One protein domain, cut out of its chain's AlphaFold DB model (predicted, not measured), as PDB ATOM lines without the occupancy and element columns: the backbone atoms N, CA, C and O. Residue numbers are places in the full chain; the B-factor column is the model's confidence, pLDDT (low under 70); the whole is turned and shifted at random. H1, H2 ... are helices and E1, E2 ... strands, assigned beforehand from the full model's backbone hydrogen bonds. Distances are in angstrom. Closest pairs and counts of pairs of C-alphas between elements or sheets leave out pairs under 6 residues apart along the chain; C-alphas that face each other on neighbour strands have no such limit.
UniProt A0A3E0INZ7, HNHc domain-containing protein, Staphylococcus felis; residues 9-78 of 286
ATOM      1  N   THR A   9     -26.636  21.626  57.201       79.00
ATOM      2  CA  THR A   9     -27.878  20.946  57.615       79.00
ATOM      3  C   THR A   9     -27.605  19.750  58.537       79.00
ATOM      4  O   THR A   9     -28.289  19.544  59.544       79.00
ATOM      5  N   LYS A  10     -26.561  18.959  58.251       81.12
ATOM      6  CA  LYS A  10     -26.167  17.825  59.098       81.12
ATOM      7  C   LYS A  10     -25.545  18.284  60.421       81.12
ATOM      8  O   LYS A  10     -25.763  17.632  61.442       81.12
ATOM      9  N   ILE A  11     -24.826  19.410  60.442       86.06
ATOM     10  CA  ILE A  11     -24.301  20.021  61.675       86.06
ATOM     11  C   ILE A  11     -25.452  20.470  62.587       86.06
ATOM     12  O   ILE A  11     -25.450  20.136  63.773       86.06
ATOM     13  N   GLU A  12     -26.459  21.162  62.052       79.94
ATOM     14  CA  GLU A  12     -27.653  21.586  62.799       79.94
ATOM     15  C   GLU A  12     -28.420  20.388  63.375       79.94
ATOM     16  O   GLU A  12     -28.753  20.362  64.566       79.94
ATOM     17  N   TRP A  13     -28.608  19.336  62.571       85.56
ATOM     18  CA  TRP A  13     -29.200  18.071  63.012       85.56
ATOM     19  C   TRP A  13     -28.415  17.425  64.168       85.56
ATOM     20  O   TRP A  13     -29.008  17.044  65.183       85.56
ATOM     21  N   LEU A  14     -27.079  17.364  64.086       79.50
ATOM     22  CA  LEU A  14     -26.231  16.861  65.178       79.50
ATOM     23  C   LEU A  14     -26.363  17.715  66.447       79.50
ATOM     24  O   LEU A  14     -26.441  17.168  67.549       79.50
ATOM     25  N   GLN A  15     -26.427  19.044  66.319       85.12
ATOM     26  CA  GLN A  15     -26.654  19.941  67.455       85.12
ATOM     27  C   GLN A  15     -28.033  19.718  68.099       85.12
ATOM     28  O   GLN A  15     -28.136  19.671  69.329       85.12
ATOM     29  N   ALA A  16     -29.082  19.503  67.301       78.62
ATOM     30  CA  ALA A  16     -30.417  19.172  67.796       78.62
ATOM     31  C   ALA A  16     -30.447  17.817  68.532       78.62
ATOM     32  O   ALA A  16     -31.062  17.705  69.598       78.62
ATOM     33  N   LEU A  17     -29.747  16.797  68.023       71.94
ATOM     34  CA  LEU A  17     -29.615  15.496  68.693       71.94
ATOM     35  C   LEU A  17     -28.835  15.580  70.012       71.94
ATOM     36  O   LEU A  17     -29.218  14.922  70.984       71.94
ATOM     37  N   LEU A  18     -27.778  16.398  70.064       79.56
ATOM     38  CA  LEU A  18     -27.018  16.679  71.285       79.56
ATOM     39  C   LEU A  18     -27.909  17.347  72.347       79.56
ATOM     40  O   LEU A  18     -27.972  16.858  73.475       79.56
ATOM     41  N   LYS A  19     -28.665  18.397  71.978       83.00
ATOM     42  CA  LYS A  19     -29.646  19.054  72.870       83.00
ATOM     43  C   LYS A  19     -30.680  18.054  73.410       83.00
ATOM     44  O   LYS A  19     -30.951  18.029  74.606       83.00
ATOM     45  N   LYS A  20     -31.202  17.169  72.550       73.25
ATOM     46  CA  LYS A  20     -32.205  16.142  72.903       73.25
ATOM     47  C   LYS A  20     -31.628  14.891  73.601       73.25
ATOM     48  O   LYS A  20     -32.365  13.924  73.782       73.25
ATOM     49  N   LYS A  21     -30.333  14.858  73.966       77.44
ATOM     50  CA  LYS A  21     -29.638  13.683  74.556       77.44
ATOM     51  C   LYS A  21     -29.852  12.380  73.745       77.44
ATOM     52  O   LYS A  21     -29.963  11.272  74.281       77.44
ATOM     53  N   LYS A  22     -29.936  12.525  72.415       69.75
ATOM     54  CA  LYS A  22     -30.004  11.438  71.419       69.75
ATOM     55  C   LYS A  22     -28.667  11.215  70.695       69.75
ATOM     56  O   LYS A  22     -28.514  10.219  69.998       69.75
ATOM     57  N   ALA A  23     -27.697  12.099  70.902       75.31
ATOM     58  CA  ALA A  23     -26.307  11.934  70.500       75.31
ATOM     59  C   ALA A  23     -25.377  12.484  71.593       75.31
ATOM     60  O   ALA A  23     -25.820  13.265  72.439       75.31
ATOM     61  N   TYR A  24     -24.099  12.102  71.571       75.81
ATOM     62  CA  TYR A  24     -23.088  12.544  72.538       75.81
ATOM     63  C   TYR A  24     -21.756  12.863  71.852       75.81
ATOM     64  O   TYR A  24     -21.348  12.172  70.923       75.81
ATOM     65  N   LYS A  25     -21.045  13.895  72.324       81.00
ATOM     66  CA  LYS A  25     -19.661  14.167  71.895       81.00
ATOM     67  C   LYS A  25     -18.724  13.135  72.529       81.00
ATOM     68  O   LYS A  25     -18.817  12.886  73.732       81.00
ATOM     69  N   LEU A  26     -17.802  12.570  71.751       68.94
ATOM     70  CA  LEU A  26     -16.788  11.659  72.281       68.94
ATOM     71  C   LEU A  26     -15.861  12.415  73.242       68.94
ATOM     72  O   LEU A  26     -15.338  13.476  72.907       68.94
ATOM     73  N   HIS A  27     -15.617  11.855  74.429       59.75
ATOM     74  CA  HIS A  27     -14.899  12.559  75.502       59.75
ATOM     75  C   HIS A  27     -13.475  12.989  75.090       59.75
ATOM     76  O   HIS A  27     -13.072  14.127  75.327       59.75
ATOM     77  N   TYR A  28     -12.739  12.103  74.406       55.12
ATOM     78  CA  TYR A  28     -11.396  12.385  73.876       55.12
ATOM     79  C   TYR A  28     -11.423  13.159  72.545       55.12
ATOM     80  O   TYR A  28     -10.568  14.001  72.283       55.12
ATOM     81  N   TYR A  29     -12.433  12.908  71.708       71.81
ATOM     82  CA  TYR A  29     -12.608  13.549  70.405       71.81
ATOM     83  C   TYR A  29     -13.812  14.489  70.456       71.81
ATOM     84  O   TYR A  29     -14.843  14.203  69.863       71.81
ATOM     85  N   LYS A  30     -13.696  15.628  71.152       79.50
ATOM     86  CA  LYS A  30     -14.821  16.571  71.366       79.50
ATOM     87  C   LYS A  30     -15.456  17.129  70.075       79.50
ATOM     88  O   LYS A  30     -16.547  17.689  70.128       79.50
ATOM     89  N   HIS A  31     -14.770  16.996  68.938       84.44
ATOM     90  CA  HIS A  31     -15.249  17.345  67.595       84.44
ATOM     91  C   HIS A  31     -16.011  16.203  66.903       84.44
ATOM     92  O   HIS A  31     -16.584  16.432  65.847       84.44
ATOM     93  N   ILE A  32     -16.042  15.000  67.481       84.69
ATOM     94  CA  ILE A  32     -16.739  13.824  66.961       84.69
ATOM     95  C   ILE A  32     -17.960  13.518  67.830       84.69
ATOM     96  O   ILE A  32     -17.891  13.548  69.060       84.69
ATOM     97  N   VAL A  33     -19.078  13.206  67.184       86.06
ATOM     98  CA  VAL A  33     -20.370  12.893  67.804       86.06
ATOM     99  C   VAL A  33     -20.757  11.453  67.484       86.06
ATOM    100  O   VAL A  33     -20.620  11.035  66.338       86.06
ATOM    101  N   ILE A  34     -21.258  10.717  68.481       85.19
ATOM    102  CA  ILE A  34     -21.901   9.407  68.317       85.19
ATOM    103  C   ILE A  34     -23.423   9.521  68.464       85.19
ATOM    104  O   ILE A  34     -23.906  10.149  69.410       85.19
ATOM    105  N   THR A  35     -24.174   8.922  67.538       82.69
ATOM    106  CA  THR A  35     -25.649   8.852  67.572       82.69
ATOM    107  C   THR A  35     -26.142   7.583  68.282       82.69
ATOM    108  O   THR A  35     -25.363   6.673  68.581       82.69
ATOM    109  N   ARG A  36     -27.454   7.493  68.550       74.25
ATOM    110  CA  ARG A  36     -28.083   6.231  68.993       74.25
ATOM    111  C   ARG A  36     -27.990   5.124  67.944       74.25
ATOM    112  O   ARG A  36     -27.936   3.955  68.304       74.25
ATOM    113  N   ASP A  37     -27.870   5.489  66.679       77.56
ATOM    114  CA  ASP A  37     -27.811   4.564  65.543       77.56
ATOM    115  C   ASP A  37     -26.388   4.013  65.321       77.56
ATOM    116  O   ASP A  37     -26.089   3.404  64.300       77.56
ATOM    117  N   LYS A  38     -25.498   4.211  66.311       80.44
ATOM    118  CA  LYS A  38     -24.087   3.781  66.328       80.44
ATOM    119  C   LYS A  38     -23.213   4.422  65.243       80.44
ATOM    120  O   LYS A  38     -22.100   3.965  64.988       80.44
ATOM    121  N   GLU A  39     -23.665   5.522  64.658       83.56
ATOM    122  CA  GLU A  39     -22.904   6.277  63.669       83.56
ATOM    123  C   GLU A  39     -21.971   7.292  64.336       83.56
ATOM    124  O   GLU A  39     -22.242   7.778  65.437       83.56
ATOM    125  N   LEU A  40     -20.882   7.645  63.647       85.50
ATOM    126  CA  LEU A  40     -19.961   8.704  64.054       85.50
ATOM    127  C   LEU A  40     -19.944   9.824  63.016       85.50
ATOM    128  O   LEU A  40     -19.865   9.553  61.821       85.50
ATOM    129  N   TYR A  41     -19.939  11.071  63.482       88.06
ATOM    130  CA  TYR A  41     -19.893  12.264  62.635       88.06
ATOM    131  C   TYR A  41     -18.892  13.291  63.158       88.06
ATOM    132  O   TYR A  41     -18.756  13.462  64.371       88.06
ATOM    133  N   GLU A  42     -18.235  14.022  62.261       90.75
ATOM    134  CA  GLU A  42     -17.455  15.206  62.612       90.75
ATOM    135  C   GLU A  42     -18.353  16.449  62.688       90.75
ATOM    136  O   GLU A  42     -18.945  16.890  61.709       90.75
ATOM    137  N   LEU A  43     -18.420  17.063  63.867       87.25
ATOM    138  CA  LEU A  43     -19.299  18.193  64.178       87.25
ATOM    139  C   LEU A  43     -18.923  19.495  63.453       87.25
ATOM    140  O   LEU A  43     -19.749  20.397  63.375       87.25
ATOM    141  N   LYS A  44     -17.682  19.619  62.964       86.25
ATOM    142  CA  LYS A  44     -17.218  20.802  62.218       86.25
ATOM    143  C   LYS A  44     -17.622  20.790  60.746       86.25
ATOM    144  O   LYS A  44     -17.765  21.854  60.161       86.25
ATOM    145  N   THR A  45     -17.747  19.606  60.156       87.50
ATOM    146  CA  THR A  45     -17.968  19.413  58.714       87.50
ATOM    147  C   THR A  45     -19.320  18.766  58.415       87.50
ATOM    148  O   THR A  45     -19.776  18.807  57.282       87.50
ATOM    149  N   GLY A  46     -19.969  18.159  59.413       82.56
ATOM    150  CA  GLY A  46     -21.166  17.333  59.239       82.56
ATOM    151  C   GLY A  46     -20.863  15.933  58.690       82.56
ATOM    152  O   GLY A  46     -21.765  15.101  58.622       82.56
ATOM    153  N   ASN A  47     -19.608  15.645  58.331       88.12
ATOM    154  CA  ASN A  47     -19.246  14.441  57.590       88.12
ATOM    155  C   ASN A  47     -19.306  13.181  58.455       88.12
ATOM    156  O   ASN A  47     -18.823  13.148  59.591       88.12
ATOM    157  N   GLN A  48     -19.888  12.120  57.894       88.56
ATOM    158  CA  GLN A  48     -19.932  10.808  58.529       88.56
ATOM    159  C   GLN A  48     -18.552  10.149  58.480       88.56
ATOM    160  O   GLN A  48     -17.871  10.141  57.454       88.56
ATOM    161  N   ILE A  49     -18.139   9.559  59.595       88.25
ATOM    162  CA  ILE A  49     -16.881   8.826  59.692       88.25
ATOM    163  C   ILE A  49     -17.141   7.377  59.309       88.25
ATOM    164  O   ILE A  49     -17.957   6.697  59.929       88.25
ATOM    165  N   HIS A  50     -16.396   6.883  58.323       87.75
ATOM    166  CA  HIS A  50     -16.500   5.495  57.892       87.75
ATOM    167  C   HIS A  50     -16.120   4.510  59.016       87.75
ATOM    168  O   HIS A  50     -15.053   4.606  59.634       87.75
ATOM    169  N   ILE A  51     -16.994   3.527  59.248       81.81
ATOM    170  CA  ILE A  51     -16.856   2.478  60.263       81.81
ATOM    171  C   ILE A  51     -16.754   1.126  59.549       81.81
ATOM    172  O   ILE A  51     -17.643   0.754  58.789       81.81
ATOM    173  N   LYS A  52     -15.708   0.342  59.839       77.56
ATOM    174  CA  LYS A  52     -15.521  -1.019  59.305       77.56
ATOM    175  C   LYS A  52     -15.395  -2.012  60.457       77.56
ATOM    176  O   LYS A  52     -14.566  -1.823  61.341       77.56
ATOM    177  N   ARG A  53     -16.213  -3.075  60.471       76.75
ATOM    178  CA  ARG A  53     -16.249  -4.093  61.552       76.75
ATOM    179  C   ARG A  53     -16.350  -3.465  62.963       76.75
ATOM    180  O   ARG A  53     -15.550  -3.766  63.846       76.75
ATOM    181  N   SER A  54     -17.309  -2.552  63.155       73.25
ATOM    182  CA  SER A  54     -17.516  -1.763  64.393       73.25
ATOM    183  C   SER A  54     -16.320  -0.907  64.851       73.25
ATOM    184  O   SER A  54     -16.285  -0.468  66.002       73.25
ATOM    185  N   LYS A  55     -15.337  -0.655  63.976       65.50
ATOM    186  CA  LYS A  55     -14.138   0.142  64.259       65.50
ATOM    187  C   LYS A  55     -14.067   1.366  63.340       65.50
ATOM    188  O   LYS A  55     -14.149   1.218  62.123       65.50
ATOM    189  N   ALA A  56     -13.864   2.553  63.907       71.00
ATOM    190  CA  ALA A  56     -13.549   3.777  63.161       71.00
ATOM    191  C   ALA A  56     -12.085   4.179  63.363       71.00
ATOM    192  O   ALA A  56     -11.534   4.005  64.451       71.00
ATOM    193  N   ARG A  57     -11.471   4.748  62.321       74.38
ATOM    194  CA  ARG A  57     -10.119   5.320  62.365       74.38
ATOM    195  C   ARG A  57     -10.226   6.831  62.565       74.38
ATOM    196  O   ARG A  57     -10.668   7.528  61.659       74.38
ATOM    197  N   LEU A  58      -9.831   7.331  63.735       72.69
ATOM    198  CA  LEU A  58      -9.898   8.752  64.086       72.69
ATOM    199  C   LEU A  58      -8.495   9.362  64.117       72.69
ATOM    200  O   LEU A  58      -7.609   8.851  64.806       72.69
ATOM    201  N   LYS A  59      -8.302  10.468  63.390       69.44
ATOM    202  CA  LYS A  59      -7.061  11.254  63.429       69.44
ATOM    203  C   LYS A  59      -6.997  12.109  64.697       69.44
ATOM    204  O   LYS A  59      -7.997  12.643  65.171       69.44
ATOM    205  N   LYS A  60      -5.799  12.224  65.254       63.53
ATOM    206  CA  LYS A  60      -5.442  13.077  66.392       63.53
ATOM    207  C   LYS A  60      -4.937  14.432  65.878       63.53
ATOM    208  O   LYS A  60      -4.510  14.532  64.730       63.53
ATOM    209  N   LYS A  61      -4.888  15.460  66.738       57.53
ATOM    210  CA  LYS A  61      -4.311  16.774  66.374       57.53
ATOM    211  C   LYS A  61      -2.848  16.690  65.889       57.53
ATOM    212  O   LYS A  61      -2.488  17.434  64.994       57.53
ATOM    213  N   LYS A  62      -2.038  15.763  66.429       52.88
ATOM    214  CA  LYS A  62      -0.651  15.477  65.988       52.88
ATOM    215  C   LYS A  62      -0.564  14.438  64.837       52.88
ATOM    216  O   LYS A  62       0.425  13.730  64.725       52.88
ATOM    217  N   GLY A  63      -1.612  14.253  64.027       59.16
ATOM    218  CA  GLY A  63      -1.598  13.378  62.837       59.16
ATOM    219  C   GLY A  63      -1.758  11.863  63.074       59.16
ATOM    220  O   GLY A  63      -2.235  11.165  62.180       59.16
ATOM    221  N   GLU A  64      -1.444  11.354  64.270       62.44
ATOM    222  CA  GLU A  64      -1.629   9.938  64.647       62.44
ATOM    223  C   GLU A  64      -3.062   9.426  64.387       62.44
ATOM    224  O   GLU A  64      -4.043  10.126  64.650       62.44
ATOM    225  N   ILE A  65      -3.202   8.174  63.934       65.88
ATOM    226  CA  ILE A  65      -4.503   7.529  63.692       65.88
ATOM    227  C   ILE A  65      -4.782   6.493  64.784       65.88
ATOM    228  O   ILE A  65      -4.111   5.467  64.864       65.88
ATOM    229  N   HIS A  66      -5.820   6.716  65.587       60.12
ATOM    230  CA  HIS A  66      -6.310   5.737  66.559       60.12
ATOM    231  C   HIS A  66      -7.488   4.935  65.990       60.12
ATOM    232  O   HIS A  66      -8.235   5.424  65.144       60.12
ATOM    233  N   THR A  67      -7.704   3.723  66.507       63.16
ATOM    234  CA  THR A  67      -8.881   2.903  66.179       63.16
ATOM    235  C   THR A  67      -9.829   2.830  67.375       63.16
ATOM    236  O   THR A  67      -9.420   2.413  68.457       63.16
ATOM    237  N   VAL A  68     -11.093   3.214  67.188       55.25
ATOM    238  CA  VAL A  68     -12.124   3.276  68.240       55.25
ATOM    239  C   VAL A  68     -13.227   2.255  67.964       55.25
ATOM    240  O   VAL A  68     -13.684   2.149  66.829       55.25
ATOM    241  N   ASN A  69     -13.659   1.507  68.989       75.06
ATOM    242  CA  ASN A  69     -14.779   0.560  68.893       75.06
ATOM    243  C   ASN A  69     -16.108   1.258  69.219       75.06
ATOM    244  O   ASN A  69     -16.309   1.748  70.331       75.06
ATOM    245  N   ILE A  70     -17.017   1.255  68.248       65.69
ATOM    246  CA  ILE A  70     -18.302   1.956  68.289       65.69
ATOM    247  C   ILE A  70     -19.258   1.352  69.324       65.69
ATOM    248  O   ILE A  70     -19.954   2.099  70.007       65.69
ATOM    249  N   ASN A  71     -19.275   0.025  69.496       60.44
ATOM    250  CA  ASN A  71     -20.170  -0.627  70.461       60.44
ATOM    251  C   ASN A  71     -19.817  -0.236  71.902       60.44
ATOM    252  O   ASN A  71     -20.708   0.007  72.712       60.44
ATOM    253  N   ASN A  72     -18.524  -0.092  72.201       56.72
ATOM    254  CA  ASN A  72     -18.060   0.341  73.518       56.72
ATOM    255  C   ASN A  72     -18.451   1.803  73.780       56.72
ATOM    256  O   ASN A  72     -18.930   2.122  74.866       56.72
ATOM    257  N   CYS A  73     -18.311   2.681  72.778       49.25
ATOM    258  CA  CYS A  73     -18.805   4.057  72.866       49.25
ATOM    259  C   CYS A  73     -20.327   4.094  73.077       49.25
ATOM    260  O   CYS A  73     -20.799   4.783  73.974       49.25
ATOM    261  N   PHE A  74     -21.095   3.317  72.313       65.06
ATOM    262  CA  PHE A  74     -22.549   3.253  72.448       65.06
ATOM    263  C   PHE A  74     -22.983   2.785  73.851       65.06
ATOM    264  O   PHE A  74     -23.750   3.473  74.523       65.06
ATOM    265  N   ASN A  75     -22.440   1.669  74.349       55.53
ATOM    266  CA  ASN A  75     -22.787   1.129  75.670       55.53
ATOM    267  C   ASN A  75     -22.435   2.093  76.820       55.53
ATOM    268  O   ASN A  75     -23.157   2.154  77.822       55.53
ATOM    269  N   PHE A  76     -21.351   2.864  76.662       52.97
ATOM    270  CA  PHE A  76     -20.950   3.917  77.595       52.97
ATOM    271  C   PHE A  76     -21.985   5.052  77.655       52.97
ATOM    272  O   PHE A  76     -22.414   5.417  78.748       52.97
ATOM    273  N   TYR A  77     -22.431   5.570  76.506       52.88
ATOM    274  CA  TYR A  77     -23.361   6.706  76.457       52.88
ATOM    275  C   TYR A  77     -24.846   6.337  76.653       52.88
ATOM    276  O   TYR A  77     -25.626   7.216  77.016       52.88
ATOM    277  N   PHE A  78     -25.261   5.078  76.433       65.25
ATOM    278  CA  PHE A  78     -26.691   4.724  76.327       65.25
ATOM    279  C   PHE A  78     -27.209   3.552  77.215       65.25
ATOM    280  O   PHE A  78     -28.413   3.302  77.211       65.25
TER     281      PHE A  78
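AT A GLANCE: This is residues 9 to 78 of the 286 residues of the protein "HNHc domain-containing protein" of Staphylococcus felis (UniProt A0A3E0INZ7). A small sheet of three strands, E1 to E3, forms the middle, with helix H1 across one face and helix H2 across the other. A separate two-strand hairpin, E4 and E5, stands at the far end of the longest axis from H1; a long link leads into it, and H2 follows directly from E5. The printed part has 70 residues, with two named helices and five named strands in the order H1 E1 E2 E3 E4 E5 H2; the class is mixed, helices and strands. The sheets run E1 - E2 - E3 and E4 - E5, both antiparallel. The whole is compact, with a radius of gyration of the C-alphas of 11.4 A, and rounded, spanning 31 by 24 by 19 A.

IN THESE COORDINATES: In the larger sheet, E1 is residues 23 to 25, E2 residues 32 to 35, 10.2 A long, and E3 residues 40 to 42; E1 and E3 are each 7.1 A long. H1 is residues 9 to 19, 15.5 A long, and begins at C-alpha 9 (-27.878, 20.946, 57.615). H2 is residues 70 to 78, 11.9 A long, and ends at C-alpha 78 (-26.691, 4.724, 76.327). E4, residues 55 to 59, measures 13.2 A, and E5, residues 65 to 69, 13.5 A; C-alpha 65 is at (-4.503, 7.529, 63.692).

HOW THE PARTS SIT: E1 E2 E3 form a meander, each strand the antiparallel neighbour of the one before. In the hairpin E1 and E2, N 24 and O 34 are 2.9 A apart, within hydrogen-bond range; in the hairpin E2 and E3, N 33 and O 41 are 2.8 A apart, also within range. H1 is on this sheet at a height of 9.2 A and runs across the strands, at 83 degrees to E1 on the local plane; its closest C-alphas to E1 are Leu 17 and Ala 23, 5.2 A apart. H2 is on the opposite face at a height of 9.4 A, across the strands at 73 degrees to E1 on the local plane; the closest C-alphas of H2 and E2 are Phe 74 and Ile 34, 7.4 A apart. In both helices every O i to N i+4 pair is within hydrogen-bond range. In the hairpin E4 and E5, N 58 and O 66 are 2.9 A apart, within range. E3 and E4 are only just apart, their closest C-alphas 8.1 A from each other.

THE WHOLE: The C-alphas farthest apart are those of Lys 20 and Gly 63, at 32.3 A. The printed part has no cut. The link from E3 to E4, residues 43 to 54, is long; its residues 51 to 52 pair antiparallel with residues 55 to 56 of E4. The mean pLDDT of the printed part is 74.0, and 24 residues are under 70, among them residues 59 to 68 and 70 to 78.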